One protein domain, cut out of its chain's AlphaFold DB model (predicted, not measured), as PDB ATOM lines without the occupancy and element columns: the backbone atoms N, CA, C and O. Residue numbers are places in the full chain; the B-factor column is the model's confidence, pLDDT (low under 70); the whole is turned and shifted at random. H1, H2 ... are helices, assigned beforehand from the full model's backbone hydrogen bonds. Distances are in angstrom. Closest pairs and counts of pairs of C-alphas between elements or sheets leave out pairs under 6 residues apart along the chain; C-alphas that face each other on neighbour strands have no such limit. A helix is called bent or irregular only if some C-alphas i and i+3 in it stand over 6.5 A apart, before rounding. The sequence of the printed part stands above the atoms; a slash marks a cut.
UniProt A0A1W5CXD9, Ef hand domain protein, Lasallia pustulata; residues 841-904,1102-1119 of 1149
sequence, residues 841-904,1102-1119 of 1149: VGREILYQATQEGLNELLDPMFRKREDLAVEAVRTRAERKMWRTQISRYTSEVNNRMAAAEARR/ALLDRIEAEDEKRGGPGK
ATOM      1  N   VAL A 841     114.722 160.917  91.324       51.44
ATOM      2  CA  VAL A 841     115.756 160.355  90.423       51.44
ATOM      3  C   VAL A 841     115.870 158.829  90.575       51.44
ATOM      4  O   VAL A 841     116.078 158.121  89.592       51.44
ATOM      5  N   GLY A 842     115.623 158.292  91.776       50.03
ATOM      6  CA  GLY A 842     115.558 156.843  92.027       50.03
ATOM      7  C   GLY A 842     114.461 156.096  91.243       50.03
ATOM      8  O   GLY A 842     114.483 154.866  91.155       50.03
ATOM      9  N   ARG A 843     113.502 156.820  90.651       54.97
ATOM     10  CA  ARG A 843     112.413 156.267  89.829       54.97
ATOM     11  C   ARG A 843     112.735 156.240  88.333       54.97
ATOM     12  O   ARG A 843     112.007 155.600  87.576       54.97
ATOM     13  N   GLU A 844     113.812 156.893  87.895       60.72
ATOM     14  CA  GLU A 844     114.237 156.858  86.495       60.72
ATOM     15  C   GLU A 844     114.748 155.459  86.114       60.72
ATOM     16  O   GLU A 844     115.672 154.922  86.733       60.72
ATOM     17  N   ILE A 845     114.210 154.889  85.031       60.16
ATOM     18  CA  ILE A 845     114.594 153.553  84.531       60.16
ATOM     19  C   ILE A 845     116.108 153.469  84.262       60.16
ATOM     20  O   ILE A 845     116.739 152.438  84.505       60.16
ATOM     21  N   LEU A 846     116.710 154.564  83.780       58.19
ATOM     22  CA  LEU A 846     118.146 154.644  83.518       58.19
ATOM     23  C   LEU A 846     118.973 154.550  84.809       58.19
ATOM     24  O   LEU A 846     119.959 153.815  84.834       58.19
ATOM     25  N   TYR A 847     118.562 155.246  85.873       60.78
ATOM     26  CA  TYR A 847     119.234 155.204  87.172       60.78
ATOM     27  C   TYR A 847     119.227 153.773  87.723       60.78
ATOM     28  O   TYR A 847     120.295 153.193  87.936       60.78
ATOM     29  N   GLN A 848     118.045 153.154  87.796       58.88
ATOM     30  CA  GLN A 848     117.851 151.773  88.256       58.88
ATOM     31  C   GLN A 848     118.702 150.768  87.453       58.88
ATOM     32  O   GLN A 848     119.398 149.930  88.026       58.88
ATOM     33  N   ALA A 849     118.724 150.892  86.121       63.06
ATOM     34  CA  ALA A 849     119.539 150.036  85.257       63.06
ATOM     35  C   ALA A 849     121.055 150.234  85.460       63.06
ATOM     36  O   ALA A 849     121.814 149.266  85.381       63.06
ATOM     37  N   THR A 850     121.516 151.461  85.738       65.56
ATOM     38  CA  THR A 850     122.935 151.708  86.056       65.56
ATOM     39  C   THR A 850     123.336 151.199  87.438       65.56
ATOM     40  O   THR A 850     124.451 150.699  87.585       65.56
ATOM     41  N   GLN A 851     122.444 151.259  88.431       65.31
ATOM     42  CA  GLN A 851     122.689 150.693  89.759       65.31
ATOM     43  C   GLN A 851     122.813 149.173  89.714       65.31
ATOM     44  O   GLN A 851     123.774 148.630  90.254       65.31
ATOM     45  N   GLU A 852     121.901 148.482  89.027       65.94
ATOM     46  CA  GLU A 852     121.965 147.021  88.942       65.94
ATOM     47  C   GLU A 852     123.228 146.557  88.200       65.94
ATOM     48  O   GLU A 852     123.908 145.637  88.650       65.94
ATOM     49  N   GLY A 853     123.641 147.279  87.150       71.12
ATOM     50  CA  GLY A 853     124.929 147.045  86.489       71.12
ATOM     51  C   GLY A 853     126.150 147.261  87.398       71.12
ATOM     52  O   GLY A 853     127.147 146.556  87.249       71.12
ATOM     53  N   LEU A 854     126.096 148.190  88.360       70.81
ATOM     54  CA  LEU A 854     127.145 148.372  89.378       70.81
ATOM     55  C   LEU A 854     127.094 147.285  90.467       70.81
ATOM     56  O   LEU A 854     128.143 146.865  90.963       70.81
ATOM     57  N   ASN A 855     125.902 146.790  90.813       74.62
ATOM     58  CA  ASN A 855     125.725 145.683  91.750       74.62
ATOM     59  C   ASN A 855     126.281 144.374  91.179       74.62
ATOM     60  O   ASN A 855     127.138 143.770  91.826       74.62
ATOM     61  N   GLU A 856     125.899 143.998  89.950       75.62
ATOM     62  CA  GLU A 856     126.457 142.844  89.220       75.62
ATOM     63  C   GLU A 856     127.994 142.907  89.116       75.62
ATOM     64  O   GLU A 856     128.672 141.877  89.161       75.62
ATOM     65  N   LEU A 857     128.561 144.116  89.013       76.69
ATOM     66  CA  LEU A 857     129.999 144.353  88.889       76.69
ATOM     67  C   LEU A 857     130.772 144.204  90.214       76.69
ATOM     68  O   LEU A 857     131.931 143.787  90.195       76.69
ATOM     69  N   LEU A 858     130.151 144.529  91.356       81.81
ATOM     70  CA  LEU A 858     130.775 144.506  92.692       81.81
ATOM     71  C   LEU A 858     130.459 143.245  93.516       81.81
ATOM     72  O   LEU A 858     131.263 142.840  94.363       81.81
ATOM     73  N   ASP A 859     129.345 142.571  93.233       82.00
ATOM     74  CA  ASP A 859     128.974 141.273  93.813       82.00
ATOM     75  C   ASP A 859     130.087 140.201  93.762       82.00
ATOM     76  O   ASP A 859     130.252 139.470  94.745       82.00
ATOM     77  N   PRO A 860     130.903 140.089  92.689       83.94
ATOM     78  CA  PRO A 860     132.052 139.187  92.633       83.94
ATOM     79  C   PRO A 860     133.061 139.341  93.779       83.94
ATOM     80  O   PRO A 860     133.747 138.359  94.079       83.94
ATOM     81  N   MET A 861     133.143 140.530  94.391       82.56
ATOM     82  CA  MET A 861     134.026 140.854  95.514       82.56
ATOM     83  C   MET A 861     133.309 140.764  96.867       82.56
ATOM     84  O   MET A 861     133.742 140.018  97.746       82.56
ATOM     85  N   PHE A 862     132.223 141.524  97.041       86.06
ATOM     86  CA  PHE A 862     131.675 141.823  98.370       86.06
ATOM     87  C   PHE A 862     130.624 140.816  98.853       86.06
ATOM     88  O   PHE A 862     130.659 140.415 100.021       86.06
ATOM     89  N   ARG A 863     129.766 140.314  97.955       83.31
ATOM     90  CA  ARG A 863     128.550 139.551  98.302       83.31
ATOM     91  C   ARG A 863     128.784 138.384  99.254       83.31
ATOM     92  O   ARG A 863     128.014 138.184 100.182       83.31
ATOM     93  N   LYS A 864     129.892 137.651  99.105       85.31
ATOM     94  CA  LYS A 864     130.231 136.521  99.992       85.31
ATOM     95  C   LYS A 864     130.488 136.944 101.451       85.31
ATOM     96  O   LYS A 864     130.181 136.173 102.357       85.31
ATOM     97  N   ARG A 865     131.079 138.120 101.690       84.38
ATOM     98  CA  ARG A 865     131.289 138.676 103.044       84.38
ATOM     99  C   ARG A 865     129.994 139.296 103.575       84.38
ATOM    100  O   ARG A 865     129.653 139.068 104.730       84.38
ATOM    101  N   GLU A 866     129.255 140.005 102.726       84.88
ATOM    102  CA  GLU A 866     127.971 140.627 103.077       84.88
ATOM    103  C   GLU A 866     126.906 139.582 103.449       84.88
ATOM    104  O   GLU A 866     126.268 139.714 104.487       84.88
ATOM    105  N   ASP A 867     126.769 138.494 102.685       84.25
ATOM    106  CA  ASP A 867     125.825 137.401 102.966       84.25
ATOM    107  C   ASP A 867     126.114 136.721 104.318       84.25
ATOM    108  O   ASP A 867     125.190 136.404 105.074       84.25
ATOM    109  N   LEU A 868     127.396 136.550 104.671       86.00
ATOM    110  CA  LEU A 868     127.805 136.045 105.987       86.00
ATOM    111  C   LEU A 868     127.491 137.045 107.111       86.00
ATOM    112  O   LEU A 868     127.086 136.621 108.193       86.00
ATOM    113  N   ALA A 869     127.628 138.350 106.867       84.38
ATOM    114  CA  ALA A 869     127.263 139.388 107.829       84.38
ATOM    115  C   ALA A 869     125.735 139.486 108.026       84.38
ATOM    116  O   ALA A 869     125.267 139.545 109.165       84.38
ATOM    117  N   VAL A 870     124.945 139.412 106.948       82.88
ATOM    118  CA  VAL A 870     123.474 139.317 106.996       82.88
ATOM    119  C   VAL A 870     123.049 138.085 107.790       82.88
ATOM    120  O   VAL A 870     122.215 138.189 108.694       82.88
ATOM    121  N   GLU A 871     123.643 136.914 107.527       84.25
ATOM    122  CA  GLU A 871     123.310 135.720 108.301       84.25
ATOM    123  C   GLU A 871     123.777 135.820 109.761       84.25
ATOM    124  O   GLU A 871     123.048 135.388 110.660       84.25
ATOM    125  N   ALA A 872     124.930 136.432 110.043       84.62
ATOM    126  CA  ALA A 872     125.365 136.690 111.410       84.62
ATOM    127  C   ALA A 872     124.338 137.568 112.148       84.62
ATOM    128  O   ALA A 872     123.879 137.181 113.225       84.62
ATOM    129  N   VAL A 873     123.892 138.683 111.561       81.44
ATOM    130  CA  VAL A 873     122.848 139.547 112.142       81.44
ATOM    131  C   VAL A 873     121.544 138.770 112.363       81.44
ATOM    132  O   VAL A 873     121.021 138.775 113.480       81.44
ATOM    133  N   ARG A 874     121.067 138.022 111.357       81.50
ATOM    134  CA  ARG A 874     119.855 137.181 111.436       81.50
ATOM    135  C   ARG A 874     119.933 136.132 112.552       81.50
ATOM    136  O   ARG A 874     118.974 135.926 113.288       81.50
ATOM    137  N   THR A 875     121.082 135.475 112.704       86.44
ATOM    138  CA  THR A 875     121.305 134.411 113.703       86.44
ATOM    139  C   THR A 875     121.701 134.932 115.085       86.44
ATOM    140  O   THR A 875     121.814 134.138 116.017       86.44
ATOM    141  N   ARG A 876     121.883 136.245 115.282       83.19
ATOM    142  CA  ARG A 876     122.364 136.847 116.543       83.19
ATOM    143  C   ARG A 876     121.557 136.420 117.781       83.19
ATOM    144  O   ARG A 876     122.126 136.266 118.862       83.19
ATOM    145  N   ALA A 877     120.250 136.182 117.639       83.44
ATOM    146  CA  ALA A 877     119.405 135.653 118.715       83.44
ATOM    147  C   ALA A 877     119.722 134.179 119.056       83.44
ATOM    148  O   ALA A 877     119.931 133.850 120.224       83.44
ATOM    149  N   GLU A 878     119.829 133.318 118.041       84.50
ATOM    150  CA  GLU A 878     120.190 131.896 118.156       84.50
ATOM    151  C   GLU A 878     121.618 131.720 118.699       84.50
ATOM    152  O   GLU A 878     121.847 130.954 119.634       84.50
ATOM    153  N   ARG A 879     122.579 132.502 118.196       87.06
ATOM    154  CA  ARG A 879     123.966 132.509 118.684       87.06
ATOM    155  C   ARG A 879     124.058 132.948 120.143       87.06
ATOM    156  O   ARG A 879     124.765 132.321 120.928       87.06
ATOM    157  N   LYS A 880     123.279 133.954 120.561       87.62
ATOM    158  CA  LYS A 880     123.179 134.351 121.975       87.62
ATOM    159  C   LYS A 880     122.577 133.248 122.855       87.62
ATOM    160  O   LYS A 880     123.055 133.047 123.970       87.62
ATOM    161  N   MET A 881     121.560 132.542 122.363       85.69
ATOM    162  CA  MET A 881     120.892 131.429 123.050       85.69
ATOM    163  C   MET A 881     121.832 130.231 123.257       85.69
ATOM    164  O   MET A 881     121.840 129.633 124.331       85.69
ATOM    165  N   TRP A 882     122.696 129.943 122.278       88.00
ATOM    166  CA  TRP A 882     123.632 128.812 122.305       88.00
ATOM    167  C   TRP A 882     125.077 129.160 122.675       88.00
ATOM    168  O   TRP A 882     125.942 128.281 122.645       88.00
ATOM    169  N   ARG A 883     125.354 130.408 123.079       87.69
ATOM    170  CA  ARG A 883     126.712 130.936 123.307       87.69
ATOM    171  C   ARG A 883     127.592 130.034 124.176       87.69
ATOM    172  O   ARG A 883     128.767 129.873 123.860       87.69
ATOM    173  N   THR A 884     127.060 129.388 125.213       87.69
ATOM    174  CA  THR A 884     127.832 128.460 126.068       87.69
ATOM    175  C   THR A 884     128.291 127.203 125.316       87.69
ATOM    176  O   THR A 884     129.419 126.747 125.499       87.69
ATOM    177  N   GLN A 885     127.442 126.649 124.445       87.69
ATOM    178  CA  GLN A 885     127.755 125.461 123.642       87.69
ATOM    179  C   GLN A 885     128.695 125.805 122.483       87.69
ATOM    180  O   GLN A 885     129.663 125.082 122.256       87.69
ATOM    181  N   ILE A 886     128.477 126.951 121.828       88.31
ATOM    182  CA  ILE A 886     129.384 127.524 120.822       88.31
ATOM    183  C   ILE A 886     130.776 127.755 121.439       88.31
ATOM    184  O   ILE A 886     131.767 127.240 120.930       88.31
ATOM    185  N   SER A 887     130.857 128.431 122.591       87.88
ATOM    186  CA  SER A 887     132.123 128.695 123.303       87.88
ATOM    187  C   SER A 887     132.866 127.409 123.668       87.88
ATOM    188  O   SER A 887     134.090 127.327 123.529       87.88
ATOM    189  N   ARG A 888     132.132 126.376 124.107       87.88
ATOM    190  CA  ARG A 888     132.693 125.049 124.376       87.88
ATOM    191  C   ARG A 888     133.219 124.392 123.098       87.88
ATOM    192  O   ARG A 888     134.354 123.926 123.105       87.88
ATOM    193  N   TYR A 889     132.434 124.379 122.020       88.88
ATOM    194  CA  TYR A 889     132.841 123.816 120.732       88.88
ATOM    195  C   TYR A 889     134.120 124.485 120.209       88.88
ATOM    196  O   TYR A 889     135.103 123.799 119.932       88.88
ATOM    197  N   THR A 890     134.159 125.820 120.184       87.88
ATOM    198  CA  THR A 890     135.335 126.601 119.776       87.88
ATOM    199  C   THR A 890     136.549 126.303 120.660       87.88
ATOM    200  O   THR A 890     137.656 126.144 120.151       87.88
ATOM    201  N   SER A 891     136.359 126.129 121.972       87.06
ATOM    202  CA  SER A 891     137.440 125.734 122.890       87.06
ATOM    203  C   SER A 891     137.961 124.318 122.615       87.06
ATOM    204  O   SER A 891     139.170 124.090 122.609       87.06
ATOM    205  N   GLU A 892     137.076 123.353 122.354       88.62
ATOM    206  CA  GLU A 892     137.462 121.985 121.983       88.62
ATOM    207  C   GLU A 892     138.176 121.936 120.619       88.62
ATOM    208  O   GLU A 892     139.138 121.181 120.468       88.62
ATOM    209  N   VAL A 893     137.779 122.767 119.647       86.75
ATOM    210  CA  VAL A 893     138.479 122.928 118.357       86.75
ATOM    211  C   VAL A 893     139.857 123.562 118.547       86.75
ATOM    212  O   VAL A 893     140.844 122.988 118.087       86.75
ATOM    213  N   ASN A 894     139.963 124.674 119.276       85.69
ATOM    214  CA  ASN A 894     141.237 125.357 119.526       85.69
ATOM    215  C   ASN A 894     142.236 124.448 120.263       85.69
ATOM    216  O   ASN A 894     143.404 124.377 119.888       85.69
ATOM    217  N   ASN A 895     141.770 123.666 121.242       88.00
ATOM    218  CA  ASN A 895     142.601 122.670 121.923       88.00
ATOM    219  C   ASN A 895     143.064 121.542 120.981       88.00
ATOM    220  O   ASN A 895     144.206 121.091 121.081       88.00
ATOM    221  N   ARG A 896     142.224 121.093 120.034       85.94
ATOM    222  CA  ARG A 896     142.619 120.110 119.003       85.94
ATOM    223  C   ARG A 896     143.633 120.687 118.011       85.94
ATOM    224  O   ARG A 896     144.567 119.971 117.653       85.94
ATOM    225  N   MET A 897     143.472 121.951 117.613       81.06
ATOM    226  CA  MET A 897     144.398 122.697 116.748       81.06
ATOM    227  C   MET A 897     145.771 122.827 117.417       81.06
ATOM    228  O   MET A 897     146.750 122.292 116.901       81.06
ATOM    229  N   ALA A 898     145.831 123.388 118.628       81.19
ATOM    230  CA  ALA A 898     147.069 123.524 119.395       81.19
ATOM    231  C   ALA A 898     147.743 122.162 119.664       81.19
ATOM    232  O   ALA A 898     148.961 122.027 119.562       81.19
ATOM    233  N   ALA A 899     146.964 121.105 119.931       82.94
ATOM    234  CA  ALA A 899     147.492 119.747 120.077       82.94
ATOM    235  C   ALA A 899     147.953 119.109 118.750       82.94
ATOM    236  O   ALA A 899     148.691 118.122 118.779       82.94
ATOM    237  N   ALA A 900     147.515 119.601 117.588       81.88
ATOM    238  CA  ALA A 900     148.023 119.203 116.274       81.88
ATOM    239  C   ALA A 900     149.296 119.982 115.909       81.88
ATOM    240  O   ALA A 900     150.276 119.375 115.486       81.88
ATOM    241  N   GLU A 901     149.342 121.287 116.172       81.00
ATOM    242  CA  GLU A 901     150.536 122.120 115.988       81.00
ATOM    243  C   GLU A 901     151.678 121.690 116.915       81.00
ATOM    244  O   GLU A 901     152.797 121.485 116.456       81.00
ATOM    245  N   ALA A 902     151.395 121.407 118.190       79.62
ATOM    246  CA  ALA A 902     152.376 120.864 119.132       79.62
ATOM    247  C   ALA A 902     152.859 119.442 118.773       79.62
ATOM    248  O   ALA A 902     153.917 119.019 119.250       79.62
ATOM    249  N   ARG A 903     152.117 118.698 117.934       80.38
ATOM    250  CA  ARG A 903     152.595 117.455 117.299       80.38
ATOM    251  C   ARG A 903     153.470 117.765 116.089       80.38
ATOM    252  O   ARG A 903     154.614 117.334 116.081       80.38
ATOM    253  N   ARG A 904     153.000 118.595 115.155       78.38
ATOM    254  CA  ARG A 904     153.741 119.016 113.953       78.38
ATOM    255  C   ARG A 904     155.095 119.653 114.295       78.38
ATOM    256  O   ARG A 904     156.097 119.329 113.670       78.38
ATOM    257  N   ALA A1102     129.306 128.922 115.227       88.81
ATOM    258  CA  ALA A1102     130.651 129.304 115.668       88.81
ATOM    259  C   ALA A1102     131.436 130.087 114.599       88.81
ATOM    260  O   ALA A1102     132.181 131.004 114.943       88.81
ATOM    261  N   LEU A1103     131.256 129.764 113.313       90.56
ATOM    262  CA  LEU A1103     131.797 130.552 112.204       90.56
ATOM    263  C   LEU A1103     131.177 131.954 112.185       90.56
ATOM    264  O   LEU A1103     131.912 132.931 112.113       90.56
ATOM    265  N   LEU A1104     129.855 132.065 112.321       90.19
ATOM    266  CA  LEU A1104     129.145 133.347 112.352       90.19
ATOM    267  C   LEU A1104     129.464 134.180 113.613       90.19
ATOM    268  O   LEU A1104     129.590 135.396 113.504       90.19
ATOM    269  N   ASP A1105     129.687 133.552 114.778       88.88
ATOM    270  CA  ASP A1105     130.252 134.218 115.972       88.88
ATOM    271  C   ASP A1105     131.657 134.785 115.687       88.88
ATOM    272  O   ASP A1105     132.003 135.854 116.187       88.88
ATOM    273  N   ARG A1106     132.467 134.099 114.863       88.69
ATOM    274  CA  ARG A1106     133.791 134.589 114.455       88.69
ATOM    275  C   ARG A1106     133.706 135.711 113.420       88.69
ATOM    276  O   ARG A1106     134.468 136.657 113.547       88.69
ATOM    277  N   ILE A1107     132.803 135.626 112.438       88.00
ATOM    278  CA  ILE A1107     132.606 136.679 111.426       88.00
ATOM    279  C   ILE A1107     132.104 137.968 112.082       88.00
ATOM    280  O   ILE A1107     132.694 139.013 111.849       88.00
ATOM    281  N   GLU A1108     131.120 137.906 112.986       86.88
ATOM    282  CA  GLU A1108     130.670 139.096 113.729       86.88
ATOM    283  C   GLU A1108     131.821 139.745 114.521       86.88
ATOM    284  O   GLU A1108     131.995 140.958 114.472       86.88
ATOM    285  N   ALA A1109     132.675 138.941 115.165       85.75
ATOM    286  CA  ALA A1109     133.860 139.418 115.884       85.75
ATOM    287  C   ALA A1109     135.076 139.762 114.984       85.75
ATOM    288  O   ALA A1109     136.091 140.253 115.489       85.75
ATOM    289  N   GLU A1110     135.020 139.473 113.679       86.38
ATOM    290  CA  GLU A1110     135.932 140.004 112.657       86.38
ATOM    291  C   GLU A1110     135.413 141.369 112.182       86.38
ATOM    292  O   GLU A1110     136.165 142.339 112.207       86.38
ATOM    293  N   ASP A1111     134.131 141.469 111.831       85.12
ATOM    294  CA  ASP A1111     133.488 142.683 111.318       85.12
ATOM    295  C   ASP A1111     133.448 143.808 112.376       85.12
ATOM    296  O   ASP A1111     133.728 144.964 112.058       85.12
ATOM    297  N   GLU A1112     133.220 143.479 113.658       83.69
ATOM    298  CA  GLU A1112     133.361 144.421 114.786       83.69
ATOM    299  C   GLU A1112     134.788 144.993 114.907       83.69
ATOM    300  O   GLU A1112     134.954 146.137 115.323       83.69
ATOM    301  N   LYS A1113     135.827 144.238 114.514       85.06
ATOM    302  CA  LYS A1113     137.230 144.705 114.523       85.06
ATOM    303  C   LYS A1113     137.620 145.476 113.265       85.06
ATOM    304  O   LYS A1113     138.505 146.318 113.343       85.06
ATOM    305  N   ARG A1114     136.973 145.189 112.131       84.00
ATOM    306  CA  ARG A1114     137.106 145.943 110.870       84.00
ATOM    307  C   ARG A1114     136.316 147.263 110.898       84.00
ATOM    308  O   ARG A1114     136.361 148.026 109.943       84.00
ATOM    309  N   GLY A1115     135.549 147.523 111.960       76.94
ATOM    310  CA  GLY A1115     134.704 148.714 112.077       76.94
ATOM    311  C   GLY A1115     133.478 148.705 111.155       76.94
ATOM    312  O   GLY A1115     132.860 149.747 110.959       76.94
ATOM    313  N   GLY A1116     133.113 147.554 110.580       74.81
ATOM    314  CA  GLY A1116     131.965 147.432 109.685       74.81
ATOM    315  C   GLY A1116     131.890 146.078 108.963       74.81
ATOM    316  O   GLY A1116     132.926 145.466 108.694       74.81
ATOM    317  N   PRO A1117     130.675 145.597 108.634       79.25
ATOM    318  CA  PRO A1117     130.485 144.373 107.864       79.25
ATOM    319  C   PRO A1117     130.879 144.562 106.393       79.25
ATOM    320  O   PRO A1117     130.843 145.669 105.862       79.25
ATOM    321  N   GLY A1118     131.230 143.472 105.708       76.12
ATOM    322  CA  GLY A1118     131.528 143.484 104.265       76.12
ATOM    323  C   GLY A1118     132.940 143.955 103.876       76.12
ATOM    324  O   GLY A1118     133.400 143.611 102.789       76.12
ATOM    325  N   LYS A1119     133.653 144.667 104.759       87.06
ATOM    326  CA  LYS A1119     135.015 145.189 104.533       87.06
ATOM    327  C   LYS A1119     136.028 144.105 104.144       87.06
ATOM    328  O   LYS A1119     136.152 143.092 104.838       87.06
TER     329      LYS A1119
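This is residues 841 to 904 and 1102 to 1119 of the 1149 residues of the protein "Ef hand domain protein" of Lasallia pustulata (UniProt A0A1W5CXD9). One long helix, H1, winds through the model as a wave, kinked near residue 861 and sharply bent at residues 882 and 883, and the short helix H2 begins in the crook of that second bend and points out of the wave. Both ends of the wave stick out: residues 843 to 850, of which 845 to 850 belong to H1, and residues 891 to 904 of H1. The printed part has 82 residues with two named helices, H1 then H2, and no named strand; its class is all helix. It is extended, with a radius of gyration of the C-alphas of 18.9 A, and flat, spanning 60 by 33 by 18 A.

H1, residues 845 to 904, was assigned as one helix by its hydrogen bonds but is bent: C-alphas 881 and 884 are 8.1 A apart. Arm H1a, residues 845 to 881, runs 44.9 A from C-alpha 845 at (114.594, 153.553, 84.531). It is irregular, with C-alphas 874 and 877 7.5 A apart, and has a kink of 87 degrees near residue 861. Arm H1b, residues 884 to 904, runs 30.1 A to C-alpha 904 at (153.741, 119.016, 113.953). H2, residues 1102 to 1111, is 14.4 A long and ends at C-alpha 1111 at (133.488, 142.683, 111.318).

H1a and H1b are about perpendicular, at 84 degrees. H2 touches H1a, with residues 868 to 879 of H1a alone; the closest C-alphas, of Ala 872 and Leu 1104, are 5.1 A apart. These two run opposite ways at a steep tilt of 56 degrees. H2 also touches H1b, about perpendicular at 88 degrees, with residues 886 to 890 of H1b alone; the closest C-alphas, of Ile 886 and Ala 1102, are 5.6 A apart. Every O i to N i+4 pair is within hydrogen-bond range in H2, against 26 of 33 in H1a and 16 of 17 in H1b.

The two C-alphas farthest apart, of Glu 844 and Arg 903, are 63.0 A apart. Residues 905 to 1101 are not printed, and C-alphas 904 and 1102 are 25.3 A apart across this cut. Mean pLDDT of the printed part is 80.4, with residues 841 to 852 under 70.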